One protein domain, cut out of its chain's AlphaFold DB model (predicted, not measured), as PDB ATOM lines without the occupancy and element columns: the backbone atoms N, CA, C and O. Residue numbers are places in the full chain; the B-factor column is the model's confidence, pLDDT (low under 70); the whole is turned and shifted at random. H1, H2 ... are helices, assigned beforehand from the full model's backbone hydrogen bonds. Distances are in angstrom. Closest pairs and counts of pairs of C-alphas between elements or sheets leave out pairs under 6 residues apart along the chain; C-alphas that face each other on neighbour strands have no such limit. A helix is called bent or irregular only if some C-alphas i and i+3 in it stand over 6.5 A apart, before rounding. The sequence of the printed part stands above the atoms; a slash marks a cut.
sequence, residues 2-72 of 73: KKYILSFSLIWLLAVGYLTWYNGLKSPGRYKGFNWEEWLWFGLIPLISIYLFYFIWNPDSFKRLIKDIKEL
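AT A GLANCE: This is residues 2 to 72 of the 73 residues of an uncharacterized protein of Pelagibacteraceae bacterium (UniProt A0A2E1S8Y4). A long helical hairpin, H1 and H2, is joined at the far end of H2 to a shorter helix, H3, which turns off steeply to make a corner. The two long helices pack along part of their length, and the first residues of H1, 2 to 8, stick out free of H2. The printed part has 71 residues with three named helices in the order H1, H2, H3 and no named strand; its class is all helix. It is only just loose, close to extended, with a radius of gyration of the C-alphas of 16.2 A, and its elongated outline spans 49 by 25 by 21 A.

HOW THE PARTS SIT: H1, residues 2 to 26, and H2, residues 36 to 57, form a helical hairpin and touch, at a shallow tilt of 25 degrees, opposite ways. Their closest C-alphas, of Leu 13 and Gly 43, are 5.3 A apart; residues 9 to 20 of H1 touch residues 38 to 47 of H2. H2 has a kink of 33 degrees near residue 46. It is neither bent nor irregular, but only just: C-alphas 42 and 45 are 6.4 A apart. H3, residues 59 to 71, is close to H2 but not clearly touching, the closest C-alphas being those of Phe 55 and Phe 62, 5.6 A apart. Their steep tilt is 68 degrees, only just short of about perpendicular, opposite ways. H1 and H3 are apart. In H1 and H3 every O i to N i+4 pair is within hydrogen-bond range; in H2, 14 of 18 are.

IN THESE COORDINATES: H1 begins at C-alpha 2, (139.409, 183.033, 112.293), and is 36.3 A long. H2 begins at C-alpha 36, (123.571, 191.125, 90.756), and is 30.3 A long. H3 is 18.7 A long and ends at C-alpha 71, (154.983, 187.468, 98.971).

THE WHOLE: The two C-alphas farthest apart, of Pro 28 and Glu 71, are 49.4 A from each other. The printed part has no cut. The link from H1 to H2 is short and that from H2 to H3 tight. The mean pLDDT of the printed part is 93.1, and no printed residue is under 70.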
ATOM      1  N   LYS A   2     139.305 182.795 113.758       77.31
ATOM      2  CA  LYS A   2     139.409 183.033 112.293       77.31
ATOM      3  C   LYS A   2     138.511 182.124 111.427       77.31
ATOM      4  O   LYS A   2     137.853 182.609 110.518       77.31
ATOM      5  N   LYS A   3     138.441 180.828 111.760       81.69
ATOM      6  CA  LYS A   3     137.603 179.832 111.063       81.69
ATOM      7  C   LYS A   3     136.108 180.186 111.103       81.69
ATOM      8  O   LYS A   3     135.454 180.119 110.077       81.69
ATOM      9  N   TYR A   4     135.600 180.631 112.256       90.25
ATOM     10  CA  TYR A   4     134.194 181.015 112.408       90.25
ATOM     11  C   TYR A   4     133.857 182.271 111.615       90.25
ATOM     12  O   TYR A   4     132.839 182.286 110.944       90.25
ATOM     13  N   ILE A   5     134.726 183.289 111.640       88.62
ATOM     14  CA  ILE A   5     134.526 184.515 110.853       88.62
ATOM     15  C   ILE A   5     134.420 184.162 109.369       88.62
ATOM     16  O   ILE A   5     133.473 184.578 108.723       88.62
ATOM     17  N   LEU A   6     135.327 183.325 108.853       89.62
ATOM     18  CA  LEU A   6     135.283 182.891 107.457       89.62
ATOM     19  C   LEU A   6     133.998 182.110 107.131       89.62
ATOM     20  O   LEU A   6     133.370 182.364 106.107       89.62
ATOM     21  N   SER A   7     133.585 181.193 108.011       94.94
ATOM     22  CA  SER A   7     132.330 180.453 107.849       94.94
ATOM     23  C   SER A   7     131.110 181.376 107.867       94.94
ATOM     24  O   SER A   7     130.239 181.227 107.018       94.94
ATOM     25  N   PHE A   8     131.053 182.354 108.775       95.06
ATOM     26  CA  PHE A   8     129.973 183.343 108.825       95.06
ATOM     27  C   PHE A   8     129.953 184.231 107.581       95.06
ATOM     28  O   PHE A   8     128.880 184.451 107.028       95.06
ATOM     29  N   SER A   9     131.114 184.679 107.098       93.44
ATOM     30  CA  SER A   9     131.229 185.445 105.853       93.44
ATOM     31  C   SER A   9     130.694 184.658 104.654       93.44
ATOM     32  O   SER A   9     129.956 185.201 103.833       93.44
ATOM     33  N   LEU A  10     131.018 183.364 104.569       95.50
ATOM     34  CA  LEU A  10     130.512 182.493 103.510       95.50
ATOM     35  C   LEU A  10     128.996 182.292 103.622       95.50
ATOM     36  O   LEU A  10     128.283 182.450 102.635       95.50
ATOM     37  N   ILE A  11     128.502 181.984 104.825       97.25
ATOM     38  CA  ILE A  11     127.066 181.822 105.091       97.25
ATOM     39  C   ILE A  11     126.312 183.101 104.725       97.25
ATOM     40  O   ILE A  11     125.266 183.016 104.093       97.25
ATOM     41  N   TRP A  12     126.849 184.275 105.062       96.56
ATOM     42  CA  TRP A  12     126.255 185.566 104.719       96.56
ATOM     43  C   TRP A  12     126.117 185.753 103.205       96.56
ATOM     44  O   TRP A  12     125.019 186.023 102.721       96.56
ATOM     45  N   LEU A  13     127.199 185.550 102.446       96.81
ATOM     46  CA  LEU A  13     127.174 185.699 100.987       96.81
ATOM     47  C   LEU A  13     126.175 184.745 100.324       96.81
ATOM     48  O   LEU A  13     125.448 185.156  99.416       96.81
ATOM     49  N   LEU A  14     126.115 183.497 100.798       97.62
ATOM     50  CA  LEU A  14     125.177 182.491 100.299       97.62
ATOM     51  C   LEU A  14     123.730 182.817 100.678       97.62
ATOM     52  O   LEU A  14     122.844 182.707  99.834       97.62
ATOM     53  N   ALA A  15     123.485 183.245 101.918       98.00
ATOM     54  CA  ALA A  15     122.154 183.600 102.396       98.00
ATOM     55  C   ALA A  15     121.597 184.810 101.637       98.00
ATOM     56  O   ALA A  15     120.485 184.744 101.113       98.00
ATOM     57  N   VAL A  16     122.380 185.887 101.513       97.81
ATOM     58  CA  VAL A  16     121.968 187.066 100.742       97.81
ATOM     59  C   VAL A  16     121.808 186.710  99.267       97.81
ATOM     60  O   VAL A  16     120.823 187.107  98.661       97.81
ATOM     61  N   GLY A  17     122.696 185.884  98.703       97.44
ATOM     62  CA  GLY A  17     122.550 185.384  97.333       97.44
ATOM     63  C   GLY A  17     121.228 184.655  97.118       97.44
ATOM     64  O   GLY A  17     120.480 184.968  96.193       97.44
ATOM     65  N   TYR A  18     120.883 183.731  98.010       97.31
ATOM     66  CA  TYR A  18     119.610 183.028  97.937       97.31
ATOM     67  C   TYR A  18     118.413 183.986  98.010       97.31
ATOM     68  O   TYR A  18     117.487 183.875  97.205       97.31
ATOM     69  N   LEU A  19     118.441 184.953  98.932       97.00
ATOM     70  CA  LEU A  19     117.373 185.944  99.075       97.00
ATOM     71  C   LEU A  19     117.232 186.819  97.828       97.00
ATOM     72  O   LEU A  19     116.117 187.004  97.346       97.00
ATOM     73  N   THR A  20     118.341 187.294  97.264       96.50
ATOM     74  CA  THR A  20     118.344 188.097  96.037       96.50
ATOM     75  C   THR A  20     117.824 187.303  94.840       96.50
ATOM     76  O   THR A  20     117.036 187.815  94.043       96.50
ATOM     77  N   TRP A  21     118.200 186.026  94.723       95.62
ATOM     78  CA  TRP A  21     117.648 185.145  93.696       95.62
ATOM     79  C   TRP A  21     116.136 184.986  93.852       95.62
ATOM     80  O   TRP A  21     115.381 185.181  92.900       95.62
ATOM     81  N   TYR A  22     115.688 184.678  95.069       95.25
ATOM     82  CA  TYR A  22     114.279 184.497  95.388       95.25
ATOM     83  C   TYR A  22     113.459 185.766  95.124       95.25
ATOM     84  O   TYR A  22     112.364 185.694  94.558       95.25
ATOM     85  N   ASN A  23     114.005 186.932  95.474       94.06
ATOM     86  CA  ASN A  23     113.392 188.225  95.206       94.06
ATOM     87  C   ASN A  23     113.257 188.471  93.696       94.06
ATOM     88  O   ASN A  23     112.179 188.809  93.208       94.06
ATOM     89  N   GLY A  24     114.305 188.177  92.924       93.69
ATOM     90  CA  GLY A  24     114.280 188.272  91.466       93.69
ATOM     91  C   GLY A  24     113.270 187.334  90.793       93.69
ATOM     92  O   GLY A  24     112.631 187.711  89.810       93.69
ATOM     93  N   LEU A  25     113.036 186.140  91.349       92.69
ATOM     94  CA  LEU A  25     111.965 185.243  90.889       92.69
ATOM     95  C   LEU A  25     110.564 185.786  91.213       92.69
ATOM     96  O   LEU A  25     109.618 185.564  90.451       92.69
ATOM     97  N   LYS A  26     110.406 186.524  92.315       91.88
ATOM     98  CA  LYS A  26     109.126 187.121  92.727       91.88
ATOM     99  C   LYS A  26     108.847 188.497  92.123       91.88
ATOM    100  O   LYS A  26     107.680 188.866  92.029       91.88
ATOM    101  N   SER A  27     109.868 189.208  91.652       89.50
ATOM    102  CA  SER A  27     109.751 190.580  91.148       89.50
ATOM    103  C   SER A  27     108.724 190.712  90.009       89.50
ATOM    104  O   SER A  27     108.764 189.917  89.063       89.50
ATOM    105  N   PRO A  28     107.783 191.672  90.063       81.56
ATOM    106  CA  PRO A  28     106.864 191.939  88.965       81.56
ATOM    107  C   PRO A  28     107.633 192.598  87.809       81.56
ATOM    108  O   PRO A  28     107.878 193.799  87.793       81.56
ATOM    109  N   GLY A  29     108.045 191.792  86.833       83.06
ATOM    110  CA  GLY A  29     108.816 192.241  85.680       83.06
ATOM    111  C   GLY A  29     109.054 191.113  84.680       83.06
ATOM    112  O   GLY A  29     108.848 189.937  84.987       83.06
ATOM    113  N   ARG A  30     109.480 191.474  83.463       77.75
ATOM    114  CA  ARG A  30     109.795 190.499  82.402       77.75
ATOM    115  C   ARG A  30     111.064 189.700  82.717       77.75
ATOM    116  O   ARG A  30     111.174 188.552  82.303       77.75
ATOM    117  N   TYR A  31     112.009 190.302  83.441       80.25
ATOM    118  CA  TYR A  31     113.237 189.632  83.849       80.25
ATOM    119  C   TYR A  31     113.036 188.928  85.190       80.25
ATOM    120  O   TYR A  31     112.783 189.563  86.211       80.25
ATOM    121  N   LYS A  32     113.152 187.602  85.161       86.75
ATOM    122  CA  LYS A  32     113.160 186.734  86.334       86.75
ATOM    123  C   LYS A  32     114.555 186.144  86.430       86.75
ATOM    124  O   LYS A  32     114.955 185.371  85.564       86.75
ATOM    125  N   GLY A  33     115.314 186.539  87.437       90.12
ATOM    126  CA  GLY A  33     116.710 186.140  87.523       90.12
ATOM    127  C   GLY A  33     117.407 186.744  88.722       90.12
ATOM    128  O   GLY A  33     116.816 187.487  89.498       90.12
ATOM    129  N   PHE A  34     118.676 186.396  88.877       94.44
ATOM    130  CA  PHE A  34     119.494 186.911  89.958       94.44
ATOM    131  C   PHE A  34     119.798 188.397  89.745       94.44
ATOM    132  O   PHE A  34     120.364 188.773  88.718       94.44
ATOM    133  N   ASN A  35     119.444 189.238  90.715       94.06
ATOM    134  CA  ASN A  35     119.766 190.658  90.668       94.06
ATOM    135  C   ASN A  35     121.174 190.908  91.231       94.06
ATOM    136  O   ASN A  35     121.368 191.052  92.435       94.06
ATOM    137  N   TRP A  36     122.174 190.949  90.353       94.25
ATOM    138  CA  TRP A  36     123.571 191.125  90.756       94.25
ATOM    139  C   TRP A  36     123.829 192.417  91.530       94.25
ATOM    140  O   TRP A  36     124.613 192.398  92.475       94.25
ATOM    141  N   GLU A  37     123.164 193.514  91.173       94.94
ATOM    142  CA  GLU A  37     123.349 194.793  91.861       94.94
ATOM    143  C   GLU A  37     122.874 194.714  93.313       94.94
ATOM    144  O   GLU A  37     123.598 195.104  94.225       94.94
ATOM    145  N   GLU A  38     121.697 194.133  93.545       95.31
ATOM    146  CA  GLU A  38     121.147 193.925  94.886       95.31
ATOM    147  C   GLU A  38     122.071 193.039  95.733       95.31
ATOM    148  O   GLU A  38     122.401 193.378  96.871       95.31
ATOM    149  N   TRP A  39     122.570 191.941  95.166       97.38
ATOM    150  CA  TRP A  39     123.497 191.069  95.884       97.38
ATOM    151  C   TRP A  39     124.835 191.751  96.197       97.38
ATOM    152  O   TRP A  39     125.391 191.553  97.278       97.38
ATOM    153  N   LEU A  40     125.356 192.585  95.293       97.12
ATOM    154  CA  LEU A  40     126.570 193.359  95.549       97.12
ATOM    155  C   LEU A  40     126.356 194.362  96.689       97.12
ATOM    156  O   LEU A  40     127.182 194.424  97.603       97.12
ATOM    157  N   TRP A  41     125.239 195.093  96.671       96.62
ATOM    158  CA  TRP A  41     124.922 196.111  97.673       96.62
ATOM    159  C   TRP A  41     124.613 195.545  99.058       96.62
ATOM    160  O   TRP A  41     125.019 196.146 100.051       96.62
ATOM    161  N   PHE A  42     123.939 194.396  99.151       95.94
ATOM    162  CA  PHE A  42     123.523 193.827 100.440       95.94
ATOM    163  C   PHE A  42     124.389 192.653 100.912       95.94
ATOM    164  O   PHE A  42     124.452 192.365 102.106       95.94
ATOM    165  N   GLY A  43     125.077 191.971 100.000       96.19
ATOM    166  CA  GLY A  43     125.946 190.839 100.307       96.19
ATOM    167  C   GLY A  43     127.398 191.275 100.445       96.19
ATOM    168  O   GLY A  43     127.970 191.221 101.535       96.19
ATOM    169  N   LEU A  44     127.989 191.714  99.332       95.94
ATOM    170  CA  LEU A  44     129.432 191.929  99.227       95.94
ATOM    171  C   LEU A  44     129.905 193.215  99.923       95.94
ATOM    172  O   LEU A  44     130.835 193.165 100.730       95.94
ATOM    173  N   ILE A  45     129.275 194.358  99.637       96.69
ATOM    174  CA  ILE A  45     129.695 195.661 100.175       96.69
ATOM    175  C   ILE A  45     129.676 195.690 101.712       96.69
ATOM    176  O   ILE A  45     130.679 196.115 102.294       96.69
ATOM    177  N   PRO A  46     128.625 195.213 102.408       94.50
ATOM    178  CA  PRO A  46     128.599 195.220 103.868       94.50
ATOM    179  C   PRO A  46     129.695 194.338 104.464       94.50
ATOM    180  O   PRO A  46     130.353 194.730 105.428       94.50
ATOM    181  N   LEU A  47     129.952 193.181 103.846       94.94
ATOM    182  CA  LEU A  47     131.006 192.275 104.281       94.94
ATOM    183  C   LEU A  47     132.388 192.931 104.164       94.94
ATOM    184  O   LEU A  47     133.147 192.932 105.130       94.94
ATOM    185  N   ILE A  48     132.704 193.532 103.011       94.69
ATOM    186  CA  ILE A  48     133.971 194.247 102.793       94.69
ATOM    187  C   ILE A  48     134.094 195.434 103.752       94.69
ATOM    188  O   ILE A  48     135.170 195.669 104.300       94.69
ATOM    189  N   SER A  49     132.996 196.147 104.000       94.81
ATOM    190  CA  SER A  49     132.969 197.314 104.885       94.81
ATOM    191  C   SER A  49     133.421 196.967 106.305       94.81
ATOM    192  O   SER A  49     134.210 197.709 106.882       94.81
ATOM    193  N   ILE A  50     133.016 195.812 106.849       92.12
ATOM    194  CA  ILE A  50     133.483 195.336 108.165       92.12
ATOM    195  C   ILE A  50     135.014 195.210 108.192       92.12
ATOM    196  O   ILE A  50     135.658 195.674 109.135       92.12
ATOM    197  N   TYR A  51     135.613 194.625 107.151       90.31
ATOM    198  CA  TYR A  51     137.070 194.499 107.056       90.31
ATOM    199  C   TYR A  51     137.760 195.850 106.831       90.31
ATOM    200  O   TYR A  51     138.808 196.095 107.425       90.31
ATOM    201  N   LEU A  52     137.168 196.745 106.032       93.50
ATOM    202  CA  LEU A  52     137.675 198.106 105.838       93.50
ATOM    203  C   LEU A  52     137.722 198.874 107.159       93.50
ATOM    204  O   LEU A  52     138.770 199.411 107.510       93.50
ATOM    205  N   PHE A  53     136.635 198.870 107.932       94.62
ATOM    206  CA  PHE A  53     136.608 199.503 109.251       94.62
ATOM    207  C   PHE A  53     137.615 198.867 110.213       94.62
ATOM    208  O   PHE A  53     138.341 199.580 110.904       94.62
ATOM    209  N   TYR A  54     137.737 197.535 110.205       92.31
ATOM    210  CA  TYR A  54     138.769 196.843 110.977       92.31
ATOM    211  C   TYR A  54     140.186 197.326 110.620       92.31
ATOM    212  O   TYR A  54     141.001 197.546 111.515       92.31
ATOM    213  N   PHE A  55     140.485 197.543 109.336       94.00
ATOM    214  CA  PHE A  55     141.783 198.064 108.899       94.00
ATOM    215  C   PHE A  55     141.999 199.537 109.238       94.00
ATOM    216  O   PHE A  55     143.123 199.907 109.568       94.00
ATOM    217  N   ILE A  56     140.947 200.358 109.211       94.12
ATOM    218  CA  ILE A  56     141.015 201.757 109.650       94.12
ATOM    219  C   ILE A  56     141.410 201.827 111.131       94.12
ATOM    220  O   ILE A  56     142.289 202.604 111.495       94.12
ATOM    221  N   TRP A  57     140.815 200.986 111.981       94.38
ATOM    222  CA  TRP A  57     141.152 200.938 113.410       94.38
ATOM    223  C   TRP A  57     142.458 200.202 113.723       94.38
ATOM    224  O   TRP A  57     143.053 200.441 114.772       94.38
ATOM    225  N   ASN A  58     142.920 199.310 112.844       94.25
ATOM    226  CA  ASN A  58     144.147 198.537 113.036       94.25
ATOM    227  C   ASN A  58     145.011 198.524 111.758       94.25
ATOM    228  O   ASN A  58     145.085 197.503 111.055       94.25
ATOM    229  N   PRO A  59     145.708 199.636 111.459       92.81
ATOM    230  CA  PRO A  59     146.459 199.797 110.214       92.81
ATOM    231  C   PRO A  59     147.641 198.825 110.084       92.81
ATOM    232  O   PRO A  59     148.036 198.472 108.972       92.81
ATOM    233  N   ASP A  60     148.194 198.321 111.192       95.06
ATOM    234  CA  ASP A  60     149.273 197.323 111.150       95.06
ATOM    235  C   ASP A  60     148.800 195.977 110.597       95.06
ATOM    236  O   ASP A  60     149.560 195.258 109.945       95.06
ATOM    237  N   SER A  61     147.527 195.633 110.807       92.06
ATOM    238  CA  SER A  61     146.930 194.447 110.190       92.06
ATOM    239  C   SER A  61     146.804 194.592 108.675       92.06
ATOM    240  O   SER A  61     147.028 193.619 107.959       92.06
ATOM    241  N   PHE A  62     146.533 195.801 108.179       92.81
ATOM    242  CA  PHE A  62     146.507 196.081 106.744       92.81
ATOM    243  C   PHE A  62     147.902 195.993 106.113       92.81
ATOM    244  O   PHE A  62     148.075 195.358 105.075       92.81
ATOM    245  N   LYS A  63     148.931 196.549 106.768       93.56
ATOM    246  CA  LYS A  63     150.325 196.428 106.302       93.56
ATOM    247  C   LYS A  63     150.763 194.968 106.170       93.56
ATOM    248  O   LYS A  63     151.403 194.617 105.182       93.56
ATOM    249  N   ARG A  64     150.397 194.125 107.145       94.44
ATOM    250  CA  ARG A  64     150.644 192.674 107.095       94.44
ATOM    251  C   ARG A  64     149.950 192.025 105.901       94.44
ATOM    252  O   ARG A  64     150.625 191.365 105.130       94.44
ATOM    253  N   LEU A  65     148.662 192.305 105.687       92.00
ATOM    254  CA  LEU A  65     147.924 191.791 104.527       92.00
ATOM    255  C   LEU A  65     148.618 192.132 103.198       92.00
ATOM    256  O   LEU A  65     148.789 191.265 102.350       92.00
ATOM    257  N   ILE A  66     149.030 193.389 103.011       93.88
ATOM    258  CA  ILE A  66     149.714 193.817 101.781       93.88
ATOM    259  C   ILE A  66     151.062 193.113 101.615       93.88
ATOM    260  O   ILE A  66     151.431 192.763 100.496       93.88
ATOM    261  N   LYS A  67     151.801 192.910 102.710       96.56
ATOM    262  CA  LYS A  67     153.049 192.148 102.689       96.56
ATOM    263  C   LYS A  67     152.796 190.699 102.261       96.56
ATOM    264  O   LYS A  67     153.436 190.254 101.318       96.56
ATOM    265  N   ASP A  68     151.828 190.027 102.878       94.06
ATOM    266  CA  ASP A  68     151.476 188.637 102.566       94.06
ATOM    267  C   ASP A  68     151.054 188.481 101.090       94.06
ATOM    268  O   ASP A  68     151.448 187.529 100.426       94.06
ATOM    269  N   ILE A  69     150.292 189.441 100.544       93.62
ATOM    270  CA  ILE A  69     149.905 189.450  99.122       93.62
ATOM    271  C   ILE A  69     151.129 189.611  98.216       93.62
ATOM    272  O   ILE A  69     151.224 188.926  97.203       93.62
ATOM    273  N   LYS A  70     152.061 190.505  98.561       95.44
ATOM    274  CA  LYS A  70     153.295 190.708  97.786       95.44
ATOM    275  C   LYS A  70     154.218 189.496  97.813       95.44
ATOM    276  O   LYS A  70     154.957 189.312  96.866       95.44
ATOM    277  N   GLU A  71     154.204 188.710  98.883       96.31
ATOM    278  CA  GLU A  71     154.983 187.468  98.971       96.31
ATOM    279  C   GLU A  71     154.370 186.326  98.142       96.31
ATOM    280  O   GLU A  71     155.028 185.314  97.912       96.31
ATOM    281  N   LEU A  72     153.118 186.475  97.694       92.31
ATOM    282  CA  LEU A  72     152.390 185.459  96.933       92.31
ATOM    283  C   LEU A  72     152.659 185.498  95.415       92.31
ATOM    284  O   LEU A  72     152.305 184.539  94.727       92.31
TER     285      LEU A  72